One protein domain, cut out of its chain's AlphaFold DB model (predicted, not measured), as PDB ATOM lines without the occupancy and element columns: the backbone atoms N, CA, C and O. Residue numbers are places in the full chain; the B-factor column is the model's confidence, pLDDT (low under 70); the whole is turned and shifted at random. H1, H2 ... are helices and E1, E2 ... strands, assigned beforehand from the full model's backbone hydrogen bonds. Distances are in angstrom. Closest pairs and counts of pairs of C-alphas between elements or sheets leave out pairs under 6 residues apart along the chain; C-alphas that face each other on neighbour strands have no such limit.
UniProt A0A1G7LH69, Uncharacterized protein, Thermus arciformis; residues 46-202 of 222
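What this domain is: This is residues 46 to 202 of the 222 residues of an uncharacterized protein of Thermus arciformis (UniProt A0A1G7LH69). Two sheets stand face to face as a sandwich: a small sheet of short strands, E1, E2, E5 and E4, and a twisted sheet of three long strands, E3, E6 and E7. H2 stands at one end of the sandwich and only grazes both sheets, while long loops, among them residues 57 to 70 and 89 to 104, lie on the side of the small sheet away from the long strands. The printed part has 157 residues, with the order E1, H1, E2, E3, E4, H2, E5, E6, E7 and both sheets antiparallel; the class is mixed, helices and strands, with under half of the residues in named elements. The whole is compact, with a radius of gyration of the C-alphas of 14.6 A, and rounded, spanning 40 by 38 by 25 A.

How they stand to each other: The first sheet runs E1, residues 47 to 49, E2, residues 107 to 110, E5, residues 166 to 170, and E4, residues 137 to 140, with E1 and E4 as edge strands. N 47 and O 110 are 2.8 A apart between E1 and E2, N 107 and O 168 2.8 A between E2 and E5, and N 169 and O 138 2.7 A between E5 and E4. H1, residues 71 to 74, only grazes this sheet; the closest C-alphas of H1 and E4 are Cys 73 and Cys 138, 5.7 A apart. The second sheet runs E3, residues 119 to 128, E6, residues 179 to 188, and E7, residues 191 to 201. N 122 and O 185 are 2.8 A apart between E3 and E6, and N 182 and O 197 2.8 A in the hairpin of E6 and E7. E3 bends by 65 degrees at residue 122. The facing parts of the two sheets are 7.2 A apart centre to centre, with strands at 35 degrees; the closest C-alphas of E3 and E4 are Val 121 and Tyr 140, 5.1 A apart. H2, residues 150 to 163, grazes the first sheet with residues 160 to 163 and the second with residues 157 to 163. In H2 every O i to N i+4 pair is within hydrogen-bond range; H1 is too short for such a pair.

Where its parts are: E1 begins at C-alpha 47, (198.620, 248.469, 273.878). E3 is 26.3 A long, H2 20.0 A, E6 27.9 A and E7 31.2 A. E7 ends at C-alpha 201, (215.136, 252.788, 267.765).

The domain as a whole: The C-alphas of Asp 131 and Ser 151, the two farthest apart, are 42.8 A apart. The printed part has no cut. The links E1 to H1 and H1 to E2 are long. The pLDDT is under 70 at residue 55, residues 57 to 66 and residues 94 to 104.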
ATOM      1  N   TYR A  46     195.488 247.666 277.600       78.19
ATOM      2  CA  TYR A  46     195.926 248.608 276.582       78.19
ATOM      3  C   TYR A  46     197.175 248.110 275.855       78.19
ATOM      4  O   TYR A  46     197.926 247.279 276.368       78.19
ATOM      5  N   LEU A  47     197.413 248.665 274.670       79.75
ATOM      6  CA  LEU A  47     198.620 248.469 273.878       79.75
ATOM      7  C   LEU A  47     199.250 249.819 273.552       79.75
ATOM      8  O   LEU A  47     198.550 250.778 273.224       79.75
ATOM      9  N   LEU A  48     200.576 249.860 273.637       81.44
ATOM     10  CA  LEU A  48     201.405 251.008 273.297       81.44
ATOM     11  C   LEU A  48     202.303 250.634 272.122       81.44
ATOM     12  O   LEU A  48     202.844 249.524 272.067       81.44
ATOM     13  N   PHE A  49     202.470 251.569 271.199       75.50
ATOM     14  CA  PHE A  49     203.460 251.491 270.144       75.50
ATOM     15  C   PHE A  49     204.274 252.785 270.054       75.50
ATOM     16  O   PHE A  49     203.673 253.861 270.051       75.50
ATOM     17  N   PRO A  50     205.609 252.691 269.918       79.25
ATOM     18  CA  PRO A  50     206.432 251.486 270.082       79.25
ATOM     19  C   PRO A  50     206.214 250.795 271.429       79.25
ATOM     20  O   PRO A  50     205.816 251.438 272.395       79.25
ATOM     21  N   ALA A  51     206.378 249.473 271.472       74.56
ATOM     22  CA  ALA A  51     206.125 248.731 272.701       74.56
ATOM     23  C   ALA A  51     207.147 249.133 273.786       74.56
ATOM     24  O   ALA A  51     208.309 249.372 273.445       74.56
ATOM     25  N   PRO A  52     206.745 249.193 275.070       78.56
ATOM     26  CA  PRO A  52     207.649 249.556 276.154       78.56
ATOM     27  C   PRO A  52     208.880 248.652 276.195       78.56
ATOM     28  O   PRO A  52     208.759 247.433 276.062       78.56
ATOM     29  N   ASP A  53     210.049 249.265 276.362       76.94
ATOM     30  CA  ASP A  53     211.353 248.605 276.486       76.94
ATOM     31  C   ASP A  53     211.700 247.695 275.292       76.94
ATOM     32  O   ASP A  53     212.482 246.745 275.407       76.94
ATOM     33  N   ARG A  54     211.109 247.967 274.121       70.75
ATOM     34  CA  ARG A  54     211.402 247.262 272.869       70.75
ATOM     35  C   ARG A  54     212.198 248.118 271.906       70.75
ATOM     36  O   ARG A  54     212.124 249.348 271.906       70.75
ATOM     37  N   GLU A  55     212.934 247.413 271.057       68.12
ATOM     38  CA  GLU A  55     213.595 247.988 269.902       68.12
ATOM     39  C   GLU A  55     212.627 248.052 268.711       68.12
ATOM     40  O   GLU A  55     211.896 247.095 268.439       68.12
ATOM     41  N   VAL A  56     212.603 249.181 268.001       71.06
ATOM     42  CA  VAL A  56     211.799 249.379 266.792       71.06
ATOM     43  C   VAL A  56     212.688 249.570 265.568       71.06
ATOM     44  O   VAL A  56     213.467 250.510 265.477       71.06
ATOM     45  N   ALA A  57     212.531 248.683 264.586       65.94
ATOM     46  CA  ALA A  57     213.307 248.672 263.343       65.94
ATOM     47  C   ALA A  57     212.832 249.691 262.286       65.94
ATOM     48  O   ALA A  57     213.160 249.566 261.109       65.94
ATOM     49  N   LEU A  58     212.001 250.661 262.667       64.38
ATOM     50  CA  LEU A  58     211.435 251.662 261.765       64.38
ATOM     51  C   LEU A  58     211.721 253.056 262.312       64.38
ATOM     52  O   LEU A  58     211.410 253.340 263.463       64.38
ATOM     53  N   GLU A  59     212.273 253.922 261.465       63.75
ATOM     54  CA  GLU A  59     212.623 255.304 261.832       63.75
ATOM     55  C   GLU A  59     211.715 256.367 261.191       63.75
ATOM     56  O   GLU A  59     211.623 257.485 261.704       63.75
ATOM     57  N   ARG A  60     211.037 256.033 260.080       63.38
ATOM     58  CA  ARG A  60     210.264 256.984 259.268       63.38
ATOM     59  C   ARG A  60     208.943 256.419 258.770       63.38
ATOM     60  O   ARG A  60     208.822 255.224 258.499       63.38
ATOM     61  N   TYR A  61     207.999 257.324 258.558       64.12
ATOM     62  CA  TYR A  61     206.680 257.068 257.998       64.12
ATOM     63  C   TYR A  61     206.433 257.952 256.765       64.12
ATOM     64  O   TYR A  61     206.972 259.057 256.678       64.12
ATOM     65  N   GLN A  62     205.681 257.451 255.775       62.56
ATOM     66  CA  GLN A  62     205.569 258.099 254.458       62.56
ATOM     67  C   GLN A  62     204.253 258.849 254.192       62.56
ATOM     68  O   GLN A  62     204.194 259.583 253.208       62.56
ATOM     69  N   GLY A  63     203.222 258.712 255.032       58.94
ATOM     70  CA  GLY A  63     202.025 259.562 254.963       58.94
ATOM     71  C   GLY A  63     201.102 259.323 253.761       58.94
ATOM     72  O   GLY A  63     200.376 260.232 253.369       58.94
ATOM     73  N   ARG A  64     201.145 258.139 253.133       62.72
ATOM     74  CA  ARG A  64     200.330 257.790 251.945       62.72
ATOM     75  C   ARG A  64     199.112 256.908 252.254       62.72
ATOM     76  O   ARG A  64     198.596 256.217 251.379       62.72
ATOM     77  N   GLU A  65     198.665 256.895 253.500       66.75
ATOM     78  CA  GLU A  65     197.676 255.949 254.009       66.75
ATOM     79  C   GLU A  65     196.245 256.471 253.873       66.75
ATOM     80  O   GLU A  65     195.994 257.669 253.749       66.75
ATOM     81  N   ASN A  66     195.285 255.542 253.890       65.44
ATOM     82  CA  ASN A  66     193.861 255.862 253.842       65.44
ATOM     83  C   ASN A  66     193.079 255.088 254.919       65.44
ATOM     84  O   ASN A  66     193.069 253.849 254.878       65.44
ATOM     85  N   PRO A  67     192.345 255.757 255.830       74.38
ATOM     86  CA  PRO A  67     192.265 257.213 256.071       74.38
ATOM     87  C   PRO A  67     193.625 257.899 256.272       74.38
ATOM     88  O   PRO A  67     194.533 257.256 256.793       74.38
ATOM     89  N   ASN A  68     193.770 259.165 255.855       77.38
ATOM     90  CA  ASN A  68     195.057 259.872 255.952       77.38
ATOM     91  C   ASN A  68     195.309 260.296 257.407       77.38
ATOM     92  O   ASN A  68     194.577 261.143 257.927       77.38
ATOM     93  N   PRO A  69     196.328 259.761 258.092       78.56
ATOM     94  CA  PRO A  69     196.505 260.039 259.502       78.56
ATOM     95  C   PRO A  69     197.299 261.327 259.764       78.56
ATOM     96  O   PRO A  69     197.259 261.842 260.872       78.56
ATOM     97  N   THR A  70     197.945 261.929 258.765       81.69
ATOM     98  CA  THR A  70     198.550 263.262 258.938       81.69
ATOM     99  C   THR A  70     197.544 264.392 258.741       81.69
ATOM    100  O   THR A  70     197.815 265.520 259.143       81.69
ATOM    101  N   ALA A  71     196.364 264.109 258.176       85.56
ATOM    102  CA  ALA A  71     195.365 265.121 257.844       85.56
ATOM    103  C   ALA A  71     194.967 266.037 259.024       85.56
ATOM    104  O   ALA A  71     194.907 267.249 258.794       85.56
ATOM    105  N   PRO A  72     194.784 265.544 260.271       89.38
ATOM    106  CA  PRO A  72     194.536 266.417 261.419       89.38
ATOM    107  C   PRO A  72     195.703 267.369 261.698       89.38
ATOM    108  O   PRO A  72     195.489 268.525 262.039       89.38
ATOM    109  N   CYS A  73     196.938 266.898 261.523       87.94
ATOM    110  CA  CYS A  73     198.165 267.638 261.821       87.94
ATOM    111  C   CYS A  73     198.505 268.684 260.761       87.94
ATOM    112  O   CYS A  73     198.981 269.764 261.087       87.94
ATOM    113  N   SER A  74     198.210 268.378 259.502       86.69
ATOM    114  CA  SER A  74     198.276 269.314 258.380       86.69
ATOM    115  C   SER A  74     197.186 270.388 258.425       86.69
ATOM    116  O   SER A  74     197.319 271.445 257.819       86.69
ATOM    117  N   ASN A  75     196.073 270.112 259.108       89.75
ATOM    118  CA  ASN A  75     194.891 270.969 259.117       89.75
ATOM    119  C   ASN A  75     194.318 271.133 260.537       89.75
ATOM    120  O   ASN A  75     193.149 270.805 260.769       89.75
ATOM    121  N   PRO A  76     195.105 271.655 261.495       92.50
ATOM    122  CA  PRO A  76     194.745 271.636 262.914       92.50
ATOM    123  C   PRO A  76     193.504 272.474 263.250       92.50
ATOM    124  O   PRO A  76     192.851 272.220 264.258       92.50
ATOM    125  N   ASP A  77     193.139 273.431 262.395       92.94
ATOM    126  CA  ASP A  77     191.996 274.329 262.611       92.94
ATOM    127  C   ASP A  77     190.692 273.836 261.963       92.94
ATOM    128  O   ASP A  77     189.649 274.479 262.078       92.94
ATOM    129  N   ARG A  78     190.731 272.701 261.255       93.31
ATOM    130  CA  ARG A  78     189.552 272.095 260.623       93.31
ATOM    131  C   ARG A  78     188.694 271.222 261.549       93.31
ATOM    132  O   ARG A  78     187.470 271.313 261.422       93.31
ATOM    133  N   PRO A  79     189.242 270.344 262.415       91.88
ATOM    134  CA  PRO A  79     188.405 269.546 263.306       91.88
ATOM    135  C   PRO A  79     187.688 270.433 264.340       91.88
ATOM    136  O   PRO A  79     188.241 271.445 264.770       91.88
ATOM    137  N   PRO A  80     186.490 270.038 264.822       86.75
ATOM    138  CA  PRO A  80     185.782 270.766 265.882       86.75
ATOM    139  C   PRO A  80     186.593 270.892 267.176       86.75
ATOM    140  O   PRO A  80     186.449 271.862 267.918       86.75
ATOM    141  N   GLN A  81     187.433 269.895 267.459       95.56
ATOM    142  CA  GLN A  81     188.432 269.944 268.516       95.56
ATOM    143  C   GLN A  81     189.808 269.904 267.866       95.56
ATOM    144  O   GLN A  81     190.126 268.946 267.165       95.56
ATOM    145  N   ARG A  82     190.634 270.922 268.116       95.88
ATOM    146  CA  ARG A  82     191.996 270.972 267.568       95.88
ATOM    147  C   ARG A  82     192.810 269.762 268.062       95.88
ATOM    148  O   ARG A  82     192.661 269.385 269.235       95.88
ATOM    149  N   PRO A  83     193.663 269.151 267.219       96.62
ATOM    150  CA  PRO A  83     194.653 268.194 267.693       96.62
ATOM    151  C   PRO A  83     195.603 268.884 268.679       96.62
ATOM    152  O   PRO A  83     195.778 270.103 268.656       96.62
ATOM    153  N   PHE A  84     196.219 268.105 269.560       97.50
ATOM    154  CA  PHE A  84     197.272 268.614 270.424       97.50
ATOM    155  C   PHE A  84     198.545 268.831 269.602       97.50
ATOM    156  O   PHE A  84     198.999 267.912 268.923       97.50
ATOM    157  N   LEU A  85     199.140 270.017 269.698       95.75
ATOM    158  CA  LEU A  85     200.418 270.350 269.078       95.75
ATOM    159  C   LEU A  85     201.403 270.732 270.180       95.75
ATOM    160  O   LEU A  85     201.107 271.604 270.995       95.75
ATOM    161  N   THR A  86     202.591 270.128 270.201       94.69
ATOM    162  CA  THR A  86     203.659 270.604 271.102       94.69
ATOM    163  C   THR A  86     204.214 271.957 270.667       94.69
ATOM    164  O   THR A  86     204.810 272.665 271.473       94.69
ATOM    165  N   GLN A  87     204.077 272.285 269.381       92.19
ATOM    166  CA  GLN A  87     204.572 273.512 268.774       92.19
ATOM    167  C   GLN A  87     203.635 273.933 267.637       92.19
ATOM    168  O   GLN A  87     203.342 273.142 266.743       92.19
ATOM    169  N   GLU A  88     203.179 275.184 267.676       89.25
ATOM    170  CA  GLU A  88     202.345 275.786 266.631       89.25
ATOM    171  C   GLU A  88     203.180 276.154 265.391       89.25
ATOM    172  O   GLU A  88     204.388 276.392 265.479       89.25
ATOM    173  N   GLY A  89     202.529 276.227 264.229       84.81
ATOM    174  CA  GLY A  89     203.154 276.645 262.966       84.81
ATOM    175  C   GLY A  89     203.994 275.576 262.256       84.81
ATOM    176  O   GLY A  89     204.546 275.858 261.195       84.81
ATOM    177  N   LEU A  90     204.083 274.362 262.807       83.81
ATOM    178  CA  LEU A  90     204.633 273.200 262.107       83.81
ATOM    179  C   LEU A  90     203.580 272.588 261.178       83.81
ATOM    180  O   LEU A  90     202.397 272.561 261.517       83.81
ATOM    181  N   THR A  91     204.018 272.062 260.035       77.25
ATOM    182  CA  THR A  91     203.167 271.283 259.130       77.25
ATOM    183  C   THR A  91     203.775 269.904 258.884       77.25
ATOM    184  O   THR A  91     204.983 269.760 258.744       77.25
ATOM    185  N   TRP A  92     202.917 268.884 258.826       79.25
ATOM    186  CA  TRP A  92     203.282 267.506 258.475       79.25
ATOM    187  C   TRP A  92     203.158 267.242 256.967       79.25
ATOM    188  O   TRP A  92     203.241 266.097 256.518       79.25
ATOM    189  N   ASP A  93     202.966 268.303 256.184       73.94
ATOM    190  CA  ASP A  93     202.984 268.310 254.730       73.94
ATOM    191  C   ASP A  93     203.904 269.401 254.167       73.94
ATOM    192  O   ASP A  93     204.527 270.172 254.887       73.94
ATOM    193  N   ASP A  94     204.025 269.453 252.847       67.19
ATOM    194  CA  ASP A  94     204.821 270.443 252.126       67.19
ATOM    195  C   ASP A  94     204.123 271.798 251.920       67.19
ATOM    196  O   ASP A  94     204.517 272.568 251.045       67.19
ATOM    197  N   GLY A  95     203.059 272.078 252.674       63.53
ATOM    198  CA  GLY A  95     202.201 273.248 252.507       63.53
ATOM    199  C   GLY A  95     201.196 273.130 251.356       63.53
ATOM    200  O   GLY A  95     200.364 274.019 251.191       63.53
ATOM    201  N   THR A  96     201.235 272.050 250.566       63.94
ATOM    202  CA  THR A  96     200.260 271.762 249.495       63.94
ATOM    203  C   THR A  96     199.352 270.575 249.825       63.94
ATOM    204  O   THR A  96     198.646 270.067 248.956       63.94
ATOM    205  N   GLY A  97     199.357 270.123 251.085       61.72
ATOM    206  CA  GLY A  97     198.624 268.935 251.526       61.72
ATOM    207  C   GLY A  97     199.318 267.615 251.176       61.72
ATOM    208  O   GLY A  97     198.751 266.545 251.404       61.72
ATOM    209  N   VAL A  98     200.538 267.660 250.624       61.88
ATOM    210  CA  VAL A  98     201.332 266.468 250.314       61.88
ATOM    211  C   VAL A  98     202.338 266.231 251.429       61.88
ATOM    212  O   VAL A  98     203.264 267.014 251.623       61.88
ATOM    213  N   VAL A  99     202.214 265.102 252.127       62.50
ATOM    214  CA  VAL A  99     203.233 264.661 253.088       62.50
ATOM    215  C   VAL A  99     204.538 264.399 252.338       62.50
ATOM    216  O   VAL A  99     204.691 263.376 251.663       62.50
ATOM    217  N   ARG A 100     205.490 265.337 252.418       57.06
ATOM    218  CA  ARG A 100     206.849 265.115 251.924       57.06
ATOM    219  C   ARG A 100     207.654 264.421 253.004       57.06
ATOM    220  O   ARG A 100     207.808 264.898 254.118       57.06
ATOM    221  N   THR A 101     208.137 263.244 252.640       60.75
ATOM    222  CA  THR A 101     208.870 262.348 253.520       60.75
ATOM    223  C   THR A 101     210.261 262.884 253.844       60.75
ATOM    224  O   THR A 101     210.896 263.430 252.935       60.75
ATOM    225  N   PRO A 102     210.793 262.594 255.042       52.44
ATOM    226  CA  PRO A 102     210.232 261.699 256.062       52.44
ATOM    227  C   PRO A 102     209.642 262.424 257.282       52.44
ATOM    228  O   PRO A 102     210.280 263.317 257.820       52.44
ATOM    229  N   ILE A 103     208.485 261.955 257.766       63.00
ATOM    230  CA  ILE A 103     207.981 262.291 259.109       63.00
ATOM    231  C   ILE A 103     208.307 261.165 260.095       63.00
ATOM    232  O   ILE A 103     208.558 260.019 259.690       63.00
ATOM    233  N   GLY A 104     208.328 261.493 261.385       60.00
ATOM    234  CA  GLY A 104     208.653 260.547 262.448       60.00
ATOM    235  C   GLY A 104     207.687 259.369 262.547       60.00
ATOM    236  O   GLY A 104     206.534 259.429 262.118       60.00
ATOM    237  N   LEU A 105     208.170 258.267 263.125       70.88
ATOM    238  CA  LEU A 105     207.358 257.081 263.391       70.88
ATOM    239  C   LEU A 105     206.186 257.436 264.333       70.88
ATOM    240  O   LEU A 105     206.447 257.933 265.431       70.88
ATOM    241  N   PRO A 106     204.918 257.156 263.966       78.50
ATOM    242  CA  PRO A 106     203.792 257.427 264.847       78.50
ATOM    243  C   PRO A 106     203.867 256.627 266.144       78.50
ATOM    244  O   PRO A 106     204.181 255.436 266.148       78.50
ATOM    245  N   LEU A 107     203.474 257.276 267.233       83.50
ATOM    246  CA  LEU A 107     203.113 256.635 268.485       83.50
ATOM    247  C   LEU A 107     201.627 256.285 268.446       83.50
ATOM    248  O   LEU A 107     200.811 257.046 267.920       83.50
ATOM    249  N   THR A 108     201.248 255.144 269.006       83.75
ATOM    250  CA  THR A 108     199.841 254.730 269.085       83.75
ATOM    251  C   THR A 108     199.535 254.151 270.457       83.75
ATOM    252  O   THR A 108     200.295 253.343 270.985       83.75
ATOM    253  N   LEU A 109     198.390 254.539 271.010       85.12
ATOM    254  CA  LEU A 109     197.764 253.894 272.162       85.12
ATOM    255  C   LEU A 109     196.455 253.259 271.693       85.12
ATOM    256  O   LEU A 109     195.726 253.877 270.922       85.12
ATOM    257  N   GLN A 110     196.140 252.060 272.181       84.31
ATOM    258  CA  GLN A 110     194.840 251.398 272.015       84.31
ATOM    259  C   GLN A 110     194.374 250.836 273.357       84.31
ATOM    260  O   GLN A 110     195.197 250.321 274.109       84.31
ATOM    261  N   THR A 111     193.078 250.911 273.660       78.69
ATOM    262  CA  THR A 111     192.534 250.547 274.988       78.69
ATOM    263  C   THR A 111     191.380 249.544 274.962       78.69
ATOM    264  O   THR A 111     190.819 249.246 276.010       78.69
ATOM    265  N   PHE A 112     191.045 248.994 273.788       80.44
ATOM    266  CA  PHE A 112     190.072 247.901 273.604       80.44
ATOM    267  C   PHE A 112     188.792 248.048 274.449       80.44
ATOM    268  O   PHE A 112     188.442 247.139 275.207       80.44
ATOM    269  N   PRO A 113     188.096 249.193 274.360       80.38
ATOM    270  CA  PRO A 113     186.904 249.430 275.156       80.38
ATOM    271  C   PRO A 113     185.800 248.433 274.772       80.38
ATOM    272  O   PRO A 113     185.690 248.003 273.625       80.38
ATOM    273  N   THR A 114     184.932 248.089 275.724       84.62
ATOM    274  CA  THR A 114     183.807 247.158 275.497       84.62
ATOM    275  C   THR A 114     182.742 247.708 274.543       84.62
ATOM    276  O   THR A 114     181.904 246.961 274.046       84.62
ATOM    277  N   SER A 115     182.755 249.016 274.296       86.88
ATOM    278  CA  SER A 115     181.902 249.725 273.343       86.88
ATOM    279  C   SER A 115     182.674 250.911 272.757       86.88
ATOM    280  O   SER A 115     183.555 251.425 273.444       86.88
ATOM    281  N   PRO A 116     182.346 251.401 271.547       90.25
ATOM    282  CA  PRO A 116     183.034 252.554 270.970       90.25
ATOM    283  C   PRO A 116     182.972 253.787 271.883       90.25
ATOM    284  O   PRO A 116     181.887 254.169 272.327       90.25
ATOM    285  N   VAL A 117     184.114 254.428 272.132       94.44
ATOM    286  CA  VAL A 117     184.218 255.643 272.964       94.44
ATOM    287  C   VAL A 117     184.942 256.748 272.218       94.44
ATOM    288  O   VAL A 117     185.870 256.475 271.466       94.44
ATOM    289  N   ASP A 118     184.551 258.001 272.436       97.12
ATOM    290  CA  ASP A 118     185.309 259.116 271.874       97.12
ATOM    291  C   ASP A 118     186.689 259.206 272.527       97.12
ATOM    292  O   ASP A 118     186.826 259.057 273.744       97.12
ATOM    293  N   THR A 119     187.713 259.445 271.715       96.25
ATOM    294  CA  THR A 119     189.089 259.607 272.170       96.25
ATOM    295  C   THR A 119     189.591 261.006 271.854       96.25
ATOM    296  O   THR A 119     189.286 261.573 270.805       96.25
ATOM    297  N   GLN A 120     190.380 261.561 272.767       97.88
ATOM    298  CA  GLN A 120     190.990 262.878 272.629       97.88
ATOM    299  C   GLN A 120     192.369 262.863 273.289       97.88
ATOM    300  O   GLN A 120     192.521 262.337 274.390       97.88
ATOM    301  N   VAL A 121     193.363 263.474 272.656       98.06
ATOM    302  CA  VAL A 121     194.662 263.759 273.265       98.06
ATOM    303  C   VAL A 121     194.624 265.154 273.876       98.06
ATOM    304  O   VAL A 121     194.265 266.126 273.211       98.06
ATOM    305  N   LEU A 122     194.966 265.230 275.158       98.31
ATOM    306  CA  LEU A 122     194.997 266.453 275.957       98.31
ATOM    307  C   LEU A 122     196.419 266.997 276.105       98.31
ATOM    308  O   LEU A 122     196.603 268.205 276.195       98.31
ATOM    309  N   GLU A 123     197.403 266.103 276.150       98.31
ATOM    310  CA  GLU A 123     198.820 266.431 276.262       98.31
ATOM    311  C   GLU A 123     199.645 265.301 275.649       98.31
ATOM    312  O   GLU A 123     199.265 264.130 275.743       98.31
ATOM    313  N   ALA A 124     200.771 265.632 275.028       97.69
ATOM    314  CA  ALA A 124     201.690 264.645 274.485       97.69
ATOM    315  C   ALA A 124     203.127 265.181 274.450       97.69
ATOM    316  O   ALA A 124     203.353 266.375 274.258       97.69
ATOM    317  N   ARG A 125     204.111 264.296 274.630       97.50
ATOM    318  CA  ARG A 125     205.542 264.625 274.556       97.50
ATOM    319  C   ARG A 125     206.339 263.429 274.045       97.50
ATOM    320  O   ARG A 125     206.057 262.294 274.417       97.50
ATOM    321  N   LEU A 126     207.359 263.700 273.236       96.06
ATOM    322  CA  LEU A 126     208.377 262.731 272.847       96.06
ATOM    323  C   LEU A 126     209.755 263.349 273.076       96.06
ATOM    324  O   LEU A 126     210.048 264.426 272.560       96.06
ATOM    325  N   THR A 127     210.597 262.683 273.859       97.00
ATOM    326  CA  THR A 127     211.908 263.210 274.259       97.00
ATOM    327  C   THR A 127     212.991 262.170 274.024       97.00
ATOM    328  O   THR A 127     212.862 261.037 274.484       97.00
ATOM    329  N   ARG A 128     214.069 262.550 273.334       94.88
ATOM    330  CA  ARG A 128     215.267 261.716 273.203       94.88
ATOM    331  C   ARG A 128     216.035 261.729 274.523       94.88
ATOM    332  O   ARG A 128     216.350 262.792 275.050       94.88
ATOM    333  N   LEU A 129     216.345 260.556 275.069       97.19
ATOM    334  CA  LEU A 129     216.912 260.442 276.416       97.19
ATOM    335  C   LEU A 129     218.391 260.824 276.505       97.19
ATOM    336  O   LEU A 129     218.838 261.240 277.568       97.19
ATOM    337  N   SER A 130     219.154 260.698 275.416       95.88
ATOM    338  CA  SER A 130     220.598 260.974 275.426       95.88
ATOM    339  C   SER A 130     220.938 262.440 275.700       95.88
ATOM    340  O   SER A 130     221.991 262.727 276.258       95.88
ATOM    341  N   ASP A 131     220.071 263.360 275.284       95.69
ATOM    342  CA  ASP A 131     220.302 264.807 275.343       95.69
ATOM    343  C   ASP A 131     219.072 265.616 275.781       95.69
ATOM    344  O   ASP A 131     219.126 266.842 275.827       95.69
ATOM    345  N   GLY A 132     217.958 264.953 276.103       96.50
ATOM    346  CA  GLY A 132     216.713 265.612 276.499       96.50
ATOM    347  C   GLY A 132     216.022 266.371 275.364       96.50
ATOM    348  O   GLY A 132     215.088 267.128 275.635       96.50
ATOM    349  N   ALA A 133     216.445 266.195 274.107       93.94
ATOM    350  CA  ALA A 133     215.885 266.938 272.987       93.94
ATOM    351  C   ALA A 133     214.415 266.537 272.737       93.94
ATOM    352  O   ALA A 133     214.129 265.343 272.562       93.94
ATOM    353  N   PRO A 134     213.464 267.492 272.705       94.31
ATOM    354  CA  PRO A 134     212.093 267.200 272.314       94.31
ATOM    355  C   PRO A 134     212.015 266.943 270.805       94.31
ATOM    356  O   PRO A 134     212.647 267.644 270.016       94.31
ATOM    357  N   ASN A 135     211.203 265.968 270.401       90.88
ATOM    358  CA  ASN A 135     210.737 265.852 269.021       90.88
ATOM    359  C   ASN A 135     209.322 266.446 268.970       90.88
ATOM    360  O   ASN A 135     208.425 265.878 269.609       90.88
ATOM    361  N   PRO A 136     209.119 267.594 268.296       93.06
ATOM    362  CA  PRO A 136     207.797 268.185 268.174       93.06
ATOM    363  C   PRO A 136     206.807 267.169 267.614       93.06
ATOM    364  O   PRO A 136     207.152 266.386 266.737       93.06
ATOM    365  N   LEU A 137     205.579 267.158 268.118       92.94
ATOM    366  CA  LEU A 137     204.556 266.230 267.670       92.94
ATOM    367  C   LEU A 137     203.192 266.893 267.531       92.94
ATOM    368  O   LEU A 137     202.886 267.905 268.167       92.94
ATOM    369  N   CYS A 138     202.367 266.248 266.720       93.62
ATOM    370  CA  CYS A 138     200.934 266.449 266.653       93.62
ATOM    371  C   CYS A 138     200.235 265.178 267.137       93.62
ATOM    372  O   CYS A 138     200.607 264.084 266.724       93.62
ATOM    373  N   ALA A 139     199.220 265.288 267.989       95.69
ATOM    374  CA  ALA A 139     198.514 264.138 268.532       95.69
ATOM    375  C   ALA A 139     196.999 264.333 268.559       95.69
ATOM    376  O   ALA A 139     196.498 265.421 268.838       95.69
ATOM    377  N   TYR A 140     196.256 263.269 268.276       96.50
ATOM    378  CA  TYR A 140     194.810 263.336 268.135       96.50
ATOM    379  C   TYR A 140     194.123 262.010 268.476       96.50
ATOM    380  O   TYR A 140     194.690 260.920 268.357       96.50
ATOM    381  N   GLY A 141     192.861 262.118 268.886       95.31
ATOM    382  CA  GLY A 141     191.910 261.011 268.956       95.31
ATOM    383  C   GLY A 141     190.742 261.189 267.982       95.31
ATOM    384  O   GLY A 141     190.793 262.016 267.072       95.31
ATOM    385  N   SER A 142     189.673 260.416 268.160       94.75
ATOM    386  CA  SER A 142     188.508 260.405 267.274       94.75
ATOM    387  C   SER A 142     187.777 261.742 267.195       94.75
ATOM    388  O   SER A 142     187.253 262.064 266.131       94.75
ATOM    389  N   SER A 143     187.735 262.514 268.288       96.94
ATOM    390  CA  SER A 143     187.067 263.826 268.333       96.94
ATOM    391  C   SER A 143     187.886 264.943 267.683       96.94
ATOM    392  O   SER A 143     187.345 266.002 267.366       96.94
ATOM    393  N   GLN A 144     189.182 264.697 267.489       97.06
ATOM    394  CA  GLN A 144     190.147 265.619 266.889       97.06
ATOM    395  C   GLN A 144     190.522 265.213 265.459       97.06
ATOM    396  O   GLN A 144     191.291 265.907 264.799       97.06
ATOM    397  N   TYR A 145     190.011 264.078 264.975       93.88
ATOM    398  CA  TYR A 145     190.300 263.607 263.632       93.88
ATOM    399  C   TYR A 145     189.553 264.433 262.584       93.88
ATOM    400  O   TYR A 145     188.353 264.689 262.705       93.88
ATOM    401  N   TRP A 146     190.256 264.793 261.517       92.94
ATOM    402  CA  TRP A 146     189.684 265.429 260.344       92.94
ATOM    403  C   TRP A 146     190.432 265.001 259.086       92.94
ATOM    404  O   TRP A 146     191.655 264.893 259.082       92.94
ATOM    405  N   GLU A 147     189.673 264.825 258.011       86.50
ATOM    406  CA  GLU A 147     190.165 264.844 256.639       86.50
ATOM    407  C   GLU A 147     189.046 265.330 255.708       86.50
ATOM    408  O   GLU A 147     187.863 265.283 256.062       86.50
ATOM    409  N   GLU A 148     189.404 265.769 254.504       89.06
ATOM    410  CA  GLU A 148     188.459 266.332 253.531       89.06
ATOM    411  C   GLU A 148     187.414 265.313 253.044       89.06
ATOM    412  O   GLU A 148     186.260 265.659 252.807       89.06
ATOM    413  N   ARG A 149     187.795 264.037 252.927       86.38
ATOM    414  CA  ARG A 149     186.951 262.982 252.354       86.38
ATOM    415  C   ARG A 149     186.039 262.388 253.424       86.38
ATOM    416  O   ARG A 149     186.491 261.582 254.235       86.38
ATOM    417  N   ASP A 150     184.756 262.731 253.384       88.19
ATOM    418  CA  ASP A 150     183.749 262.342 254.386       88.19
ATOM    419  C   ASP A 150     183.752 260.844 254.727       88.19
ATOM    420  O   ASP A 150     183.802 260.476 255.899       88.19
ATOM    421  N   SER A 151     183.789 259.972 253.715       80.94
ATOM    422  CA  SER A 151     183.771 258.517 253.915       80.94
ATOM    423  C   SER A 151     184.997 257.993 254.668       80.94
ATOM    424  O   SER A 151     184.886 257.067 255.474       80.94
ATOM    425  N   TYR A 152     186.171 258.578 254.431       79.56
ATOM    426  CA  TYR A 152     187.382 258.223 255.160       79.56
ATOM    427  C   TYR A 152     187.409 258.879 256.543       79.56
ATOM    428  O   TYR A 152     187.768 258.200 257.507       79.56
ATOM    429  N   ARG A 153     186.896 260.112 256.669       84.50
ATOM    430  CA  ARG A 153     186.743 260.814 257.949       84.50
ATOM    431  C   ARG A 153     185.897 260.018 258.933       84.50
ATOM    432  O   ARG A 153     186.351 259.716 260.035       84.50
ATOM    433  N   GLU A 154     184.703 259.606 258.517       84.88
ATOM    434  CA  GLU A 154     183.806 258.781 259.332       84.88
ATOM    435  C   GLU A 154     184.445 257.438 259.700       84.88
ATOM    436  O   GLU A 154     184.367 256.999 260.851       84.88
ATOM    437  N   LYS A 155     185.134 256.802 258.744       81.44
ATOM    438  CA  LYS A 155     185.809 255.518 258.951       81.44
ATOM    439  C   LYS A 155     186.948 255.621 259.962       81.44
ATOM    440  O   LYS A 155     187.030 254.775 260.850       81.44
ATOM    441  N   ALA A 156     187.809 256.632 259.865       82.75
ATOM    442  CA  ALA A 156     188.881 256.860 260.830       82.75
ATOM    443  C   ALA A 156     188.335 257.173 262.220       82.75
ATOM    444  O   ALA A 156     188.738 256.516 263.180       82.75
ATOM    445  N   SER A 157     187.385 258.105 262.335       86.00
ATOM    446  CA  SER A 157     186.763 258.419 263.623       86.00
ATOM    447  C   SER A 157     186.119 257.177 264.241       86.00
ATOM    448  O   SER A 157     186.303 256.925 265.428       86.00
ATOM    449  N   MET A 158     185.428 256.343 263.456       81.94
ATOM    450  CA  MET A 158     184.854 255.084 263.939       81.94
ATOM    451  C   MET A 158     185.929 254.084 264.393       81.94
ATOM    452  O   MET A 158     185.786 253.502 265.466       81.94
ATOM    453  N   ILE A 159     187.004 253.895 263.621       79.38
ATOM    454  CA  ILE A 159     188.127 253.014 263.987       79.38
ATOM    455  C   ILE A 159     188.742 253.471 265.314       79.38
ATOM    456  O   ILE A 159     188.884 252.664 266.230       79.38
ATOM    457  N   LEU A 160     189.048 254.764 265.453       86.56
ATOM    458  CA  LEU A 160     189.609 255.324 266.685       86.56
ATOM    459  C   LEU A 160     188.681 255.088 267.886       86.56
ATOM    460  O   LEU A 160     189.163 254.743 268.963       86.56
ATOM    461  N   ARG A 161     187.357 255.173 267.690       86.25
ATOM    462  CA  ARG A 161     186.371 254.904 268.750       86.25
ATOM    463  C   ARG A 161     186.288 253.433 269.136       86.25
ATOM    464  O   ARG A 161     186.293 253.121 270.322       86.25
ATOM    465  N   ILE A 162     186.213 252.534 268.150       80.25
ATOM    466  CA  ILE A 162     186.112 251.079 268.362       80.25
ATOM    467  C   ILE A 162     187.320 250.562 269.145       80.25
ATOM    468  O   ILE A 162     187.166 249.751 270.051       80.25
ATOM    469  N   TRP A 163     188.518 251.050 268.821       81.69
ATOM    470  CA  TRP A 163     189.753 250.591 269.457       81.69
ATOM    471  C   TRP A 163     190.147 251.398 270.698       81.69
ATOM    472  O   TRP A 163     191.134 251.055 271.355       81.69
ATOM    473  N   GLY A 164     189.407 252.466 271.021       84.44
ATOM    474  CA  GLY A 164     189.800 253.427 272.051       84.44
ATOM    475  C   GLY A 164     191.222 253.929 271.802       84.44
ATOM    476  O   GLY A 164     192.075 253.849 272.691       84.44
ATOM    477  N   ALA A 165     191.490 254.332 270.558       86.56
ATOM    478  CA  ALA A 165     192.822 254.613 270.059       86.56
ATOM    479  C   ALA A 165     193.113 256.110 269.923       86.56
ATOM    480  O   ALA A 165     192.226 256.909 269.614       86.56
ATOM    481  N   VAL A 166     194.381 256.471 270.108       92.00
ATOM    482  CA  VAL A 166     194.926 257.791 269.766       92.00
ATOM    483  C   VAL A 166     196.241 257.634 269.016       92.00
ATOM    484  O   VAL A 166     196.914 256.606 269.141       92.00
ATOM    485  N   ILE A 167     196.608 258.661 268.256       90.81
ATOM    486  CA  ILE A 167     197.829 258.689 267.454       90.81
ATOM    487  C   ILE A 167     198.607 259.960 267.788       90.81
ATOM    488  O   ILE A 167     198.007 261.019 267.962       90.81
ATOM    489  N   ALA A 168     199.935 259.859 267.866       91.19
ATOM    490  CA  ALA A 168     200.828 261.012 267.904       91.19
ATOM    491  C   ALA A 168     201.910 260.882 266.827       91.19
ATOM    492  O   ALA A 168     202.613 259.878 266.774       91.19
ATOM    493  N   PHE A 169     202.046 261.896 265.981       87.12
ATOM    494  CA  PHE A 169     203.031 261.988 264.913       87.12
ATOM    495  C   PHE A 169     204.165 262.916 265.316       87.12
ATOM    496  O   PHE A 169     203.939 264.123 265.414       87.12
ATOM    497  N   PRO A 170     205.384 262.396 265.502       87.75
ATOM    498  CA  PRO A 170     206.559 263.241 265.577       87.75
ATOM    499  C   PRO A 170     206.787 263.946 264.236       87.75
ATOM    500  O   PRO A 170     206.491 263.399 263.170       87.75
ATOM    501  N   HIS A 171     207.284 265.174 264.291       84.44
ATOM    502  CA  HIS A 171     207.600 265.988 263.124       84.44
ATOM    503  C   HIS A 171     208.849 265.445 262.437       84.44
ATOM    504  O   HIS A 171     208.855 265.214 261.232       84.44
ATOM    505  N   GLU A 172     209.875 265.143 263.234       82.75
ATOM    506  CA  GLU A 172     211.166 264.680 262.739       82.75
ATOM    507  C   GLU A 172     211.285 263.148 262.782       82.75
ATOM    508  O   GLU A 172     210.754 262.512 263.706       82.75
ATOM    509  N   PRO A 173     212.037 262.536 261.848       80.81
ATOM    510  CA  PRO A 173     212.459 261.141 261.938       80.81
ATOM    511  C   PRO A 173     213.104 260.810 263.285       80.81
ATOM    512  O   PRO A 173     213.800 261.631 263.891       80.81
ATOM    513  N   LEU A 174     212.907 259.576 263.751       81.19
ATOM    514  CA  LEU A 174     213.571 259.126 264.971       81.19
ATOM    515  C   LEU A 174     215.040 258.800 264.682       81.19
ATOM    516  O   LEU A 174     215.368 258.283 263.622       81.19
ATOM    517  N   THR A 175     215.932 259.096 265.628       84.50
ATOM    518  CA  THR A 175     217.368 258.846 265.466       84.50
ATOM    519  C   THR A 175     217.672 257.349 265.639       84.50
ATOM    520  O   THR A 175     217.362 256.809 266.705       84.50
ATOM    521  N   PRO A 176     218.300 256.677 264.656       83.00
ATOM    522  CA  PRO A 176     218.733 255.288 264.795       83.00
ATOM    523  C   PRO A 176     219.597 255.069 266.043       83.00
ATOM    524  O   PRO A 176     220.478 255.871 266.354       83.00
ATOM    525  N   GLY A 177     219.354 253.975 266.765       81.44
ATOM    526  CA  GLY A 177     220.051 253.627 268.007       81.44
ATOM    527  C   GLY A 177     219.688 254.481 269.230       81.44
ATOM    528  O   GLY A 177     220.142 254.170 270.331       81.44
ATOM    529  N   ALA A 178     218.887 255.541 269.075       89.94
ATOM    530  CA  ALA A 178     218.512 256.402 270.188       89.94
ATOM    531  C   ALA A 178     217.356 255.816 271.009       89.94
ATOM    532  O   ALA A 178     216.504 255.075 270.515       89.94
ATOM    533  N   GLU A 179     217.320 256.194 272.284       94.38
ATOM    534  CA  GLU A 179     216.241 255.861 273.207       94.38
ATOM    535  C   GLU A 179     215.347 257.080 273.424       94.38
ATOM    536  O   GLU A 179     215.833 258.209 273.556       94.38
ATOM    537  N   TYR A 180     214.041 256.844 273.455       93.56
ATOM    538  CA  TYR A 180     213.026 257.877 273.586       93.56
ATOM    539  C   TYR A 180     212.076 257.565 274.736       93.56
ATOM    540  O   TYR A 180     211.734 256.409 274.976       93.56
ATOM    541  N   GLU A 181     211.606 258.614 275.405       97.12
ATOM    542  CA  GLU A 181     210.468 258.571 276.318       97.12
ATOM    543  C   GLU A 181     209.271 259.262 275.665       97.12
ATOM    544  O   GLU A 181     209.351 260.423 275.253       97.12
ATOM    545  N   ALA A 182     208.167 258.530 275.576       95.56
ATOM    546  CA  ALA A 182     206.878 259.008 275.116       95.56
ATOM    547  C   ALA A 182     205.949 259.233 276.310       95.56
ATOM    548  O   ALA A 182     205.918 258.432 277.245       95.56
ATOM    549  N   TYR A 183     205.166 260.305 276.247       97.81
ATOM    550  CA  TYR A 183     204.108 260.619 277.198       97.81
ATOM    551  C   TYR A 183     202.831 261.016 276.455       97.81
ATOM    552  O   TYR A 183     202.888 261.800 275.506       97.81
ATOM    553  N   LEU A 184     201.688 260.489 276.900       97.69
ATOM    554  CA  LEU A 184     200.352 260.813 276.408       97.69
ATOM    555  C   LEU A 184     199.381 260.982 277.577       97.69
ATOM    556  O   LEU A 184     199.211 260.069 278.384       97.69
ATOM    557  N   LYS A 185     198.656 262.099 277.598       98.31
ATOM    558  CA  LYS A 185     197.459 262.300 278.412       98.31
ATOM    559  C   LYS A 185     196.245 262.294 277.507       98.31
ATOM    560  O   LYS A 185     196.127 263.127 276.609       98.31
ATOM    561  N   VAL A 186     195.335 261.362 277.744       97.50
ATOM    562  CA  VAL A 186     194.201 261.105 276.857       97.50
ATOM    563  C   VAL A 186     192.894 261.104 277.625       97.50
ATOM    564  O   VAL A 186     192.839 260.680 278.778       97.50
ATOM    565  N   ARG A 187     191.826 261.541 276.966       97.56
ATOM    566  CA  ARG A 187     190.448 261.304 277.382       97.56
ATOM    567  C   ARG A 187     189.874 260.157 276.553       97.56
ATOM    568  O   ARG A 187     189.963 260.190 275.328       97.56
ATOM    569  N   LEU A 188     189.299 259.165 277.225       93.56
ATOM    570  CA  LEU A 188     188.647 257.987 276.654       93.56
ATOM    571  C   LEU A 188     187.214 257.944 277.202       93.56
ATOM    572  O   LEU A 188     186.979 257.551 278.344       93.56
ATOM    573  N   GLY A 189     186.253 258.435 276.421       92.50
ATOM    574  CA  GLY A 189     184.909 258.723 276.914       92.50
ATOM    575  C   GLY A 189     184.946 259.769 278.035       92.50
ATOM    576  O   GLY A 189     185.338 260.913 277.811       92.50
ATOM    577  N   ALA A 190     184.545 259.376 279.246       92.62
ATOM    578  CA  ALA A 190     184.548 260.249 280.424       92.62
ATOM    579  C   ALA A 190     185.848 260.179 281.249       92.62
ATOM    580  O   ALA A 190     186.060 261.009 282.132       92.62
ATOM    581  N   GLU A 191     186.717 259.203 280.984       94.50
ATOM    582  CA  GLU A 191     187.921 258.975 281.779       94.50
ATOM    583  C   GLU A 191     189.127 259.704 281.196       94.50
ATOM    584  O   GLU A 191     189.314 259.730 279.981       94.50
ATOM    585  N   VAL A 192     189.982 260.251 282.061       97.06
ATOM    586  CA  VAL A 192     191.299 260.775 281.679       97.06
ATOM    587  C   VAL A 192     192.370 259.821 282.187       97.06
ATOM    588  O   VAL A 192     192.340 259.420 283.350       97.06
ATOM    589  N   ARG A 193     193.311 259.453 281.316       95.38
ATOM    590  CA  ARG A 193     194.418 258.543 281.620       95.38
ATOM    591  C   ARG A 193     195.734 259.102 281.099       95.38
ATOM    592  O   ARG A 193     195.759 259.801 280.087       95.38
ATOM    593  N   GLU A 194     196.814 258.764 281.787       96.94
ATOM    594  CA  GLU A 194     198.178 259.163 281.443       96.94
ATOM    595  C   GLU A 194     199.028 257.918 281.186       96.94
ATOM    596  O   GLU A 194     198.912 256.916 281.895       96.94
ATOM    597  N   PHE A 195     199.866 257.981 280.156       94.50
ATOM    598  CA  PHE A 195     200.740 256.900 279.723       94.50
ATOM    599  C   PHE A 195     202.136 257.456 279.501       94.50
ATOM    600  O   PHE A 195     202.304 258.359 278.687       94.50
ATOM    601  N   THR A 196     203.127 256.874 280.170       96.25
ATOM    602  CA  THR A 196     204.546 257.155 279.938       96.25
ATOM    603  C   THR A 196     205.252 255.845 279.655       96.25
ATOM    604  O   THR A 196     205.093 254.887 280.412       96.25
ATOM    605  N   TRP A 197     206.027 255.782 278.578       93.88
ATOM    606  CA  TRP A 197     206.824 254.599 278.270       93.88
ATOM    607  C   TRP A 197     208.087 254.958 277.502       93.88
ATOM    608  O   TRP A 197     208.216 256.051 276.950       93.88
ATOM    609  N   ARG A 198     209.026 254.015 277.477       93.50
ATOM    610  CA  ARG A 198     210.300 254.153 276.778       93.50
ATOM    611  C   ARG A 198     210.428 253.116 275.689       93.50
ATOM    612  O   ARG A 198     209.859 252.032 275.790       93.50
ATOM    613  N   PHE A 199     211.173 253.455 274.651       84.50
ATOM    614  CA  PHE A 199     211.507 252.539 273.573       84.50
ATOM    615  C   PHE A 199     212.836 252.937 272.934       84.50
ATOM    616  O   PHE A 199     213.281 254.082 273.047       84.50
ATOM    617  N   ARG A 200     213.456 251.989 272.236       85.00
ATOM    618  CA  ARG A 200     214.710 252.201 271.510       85.00
ATOM    619  C   ARG A 200     214.476 252.077 270.014       85.00
ATOM    620  O   ARG A 200     213.763 251.185 269.574       85.00
ATOM    621  N   VAL A 201     215.083 252.948 269.221       80.12
ATOM    622  CA  VAL A 201     215.136 252.788 267.765       80.12
ATOM    623  C   VAL A 201     216.281 251.840 267.433       80.12
ATOM    624  O   VAL A 201     217.364 251.968 268.004       80.12
ATOM    625  N   ALA A 202     216.059 250.904 266.515       72.19
ATOM    626  CA  ALA A 202     217.102 249.994 266.062       72.19
ATOM    627  C   ALA A 202     218.301 250.761 265.494       72.19
ATOM    628  O   ALA A 202     218.189 251.914 265.058       72.19
TER     629      ALA A 202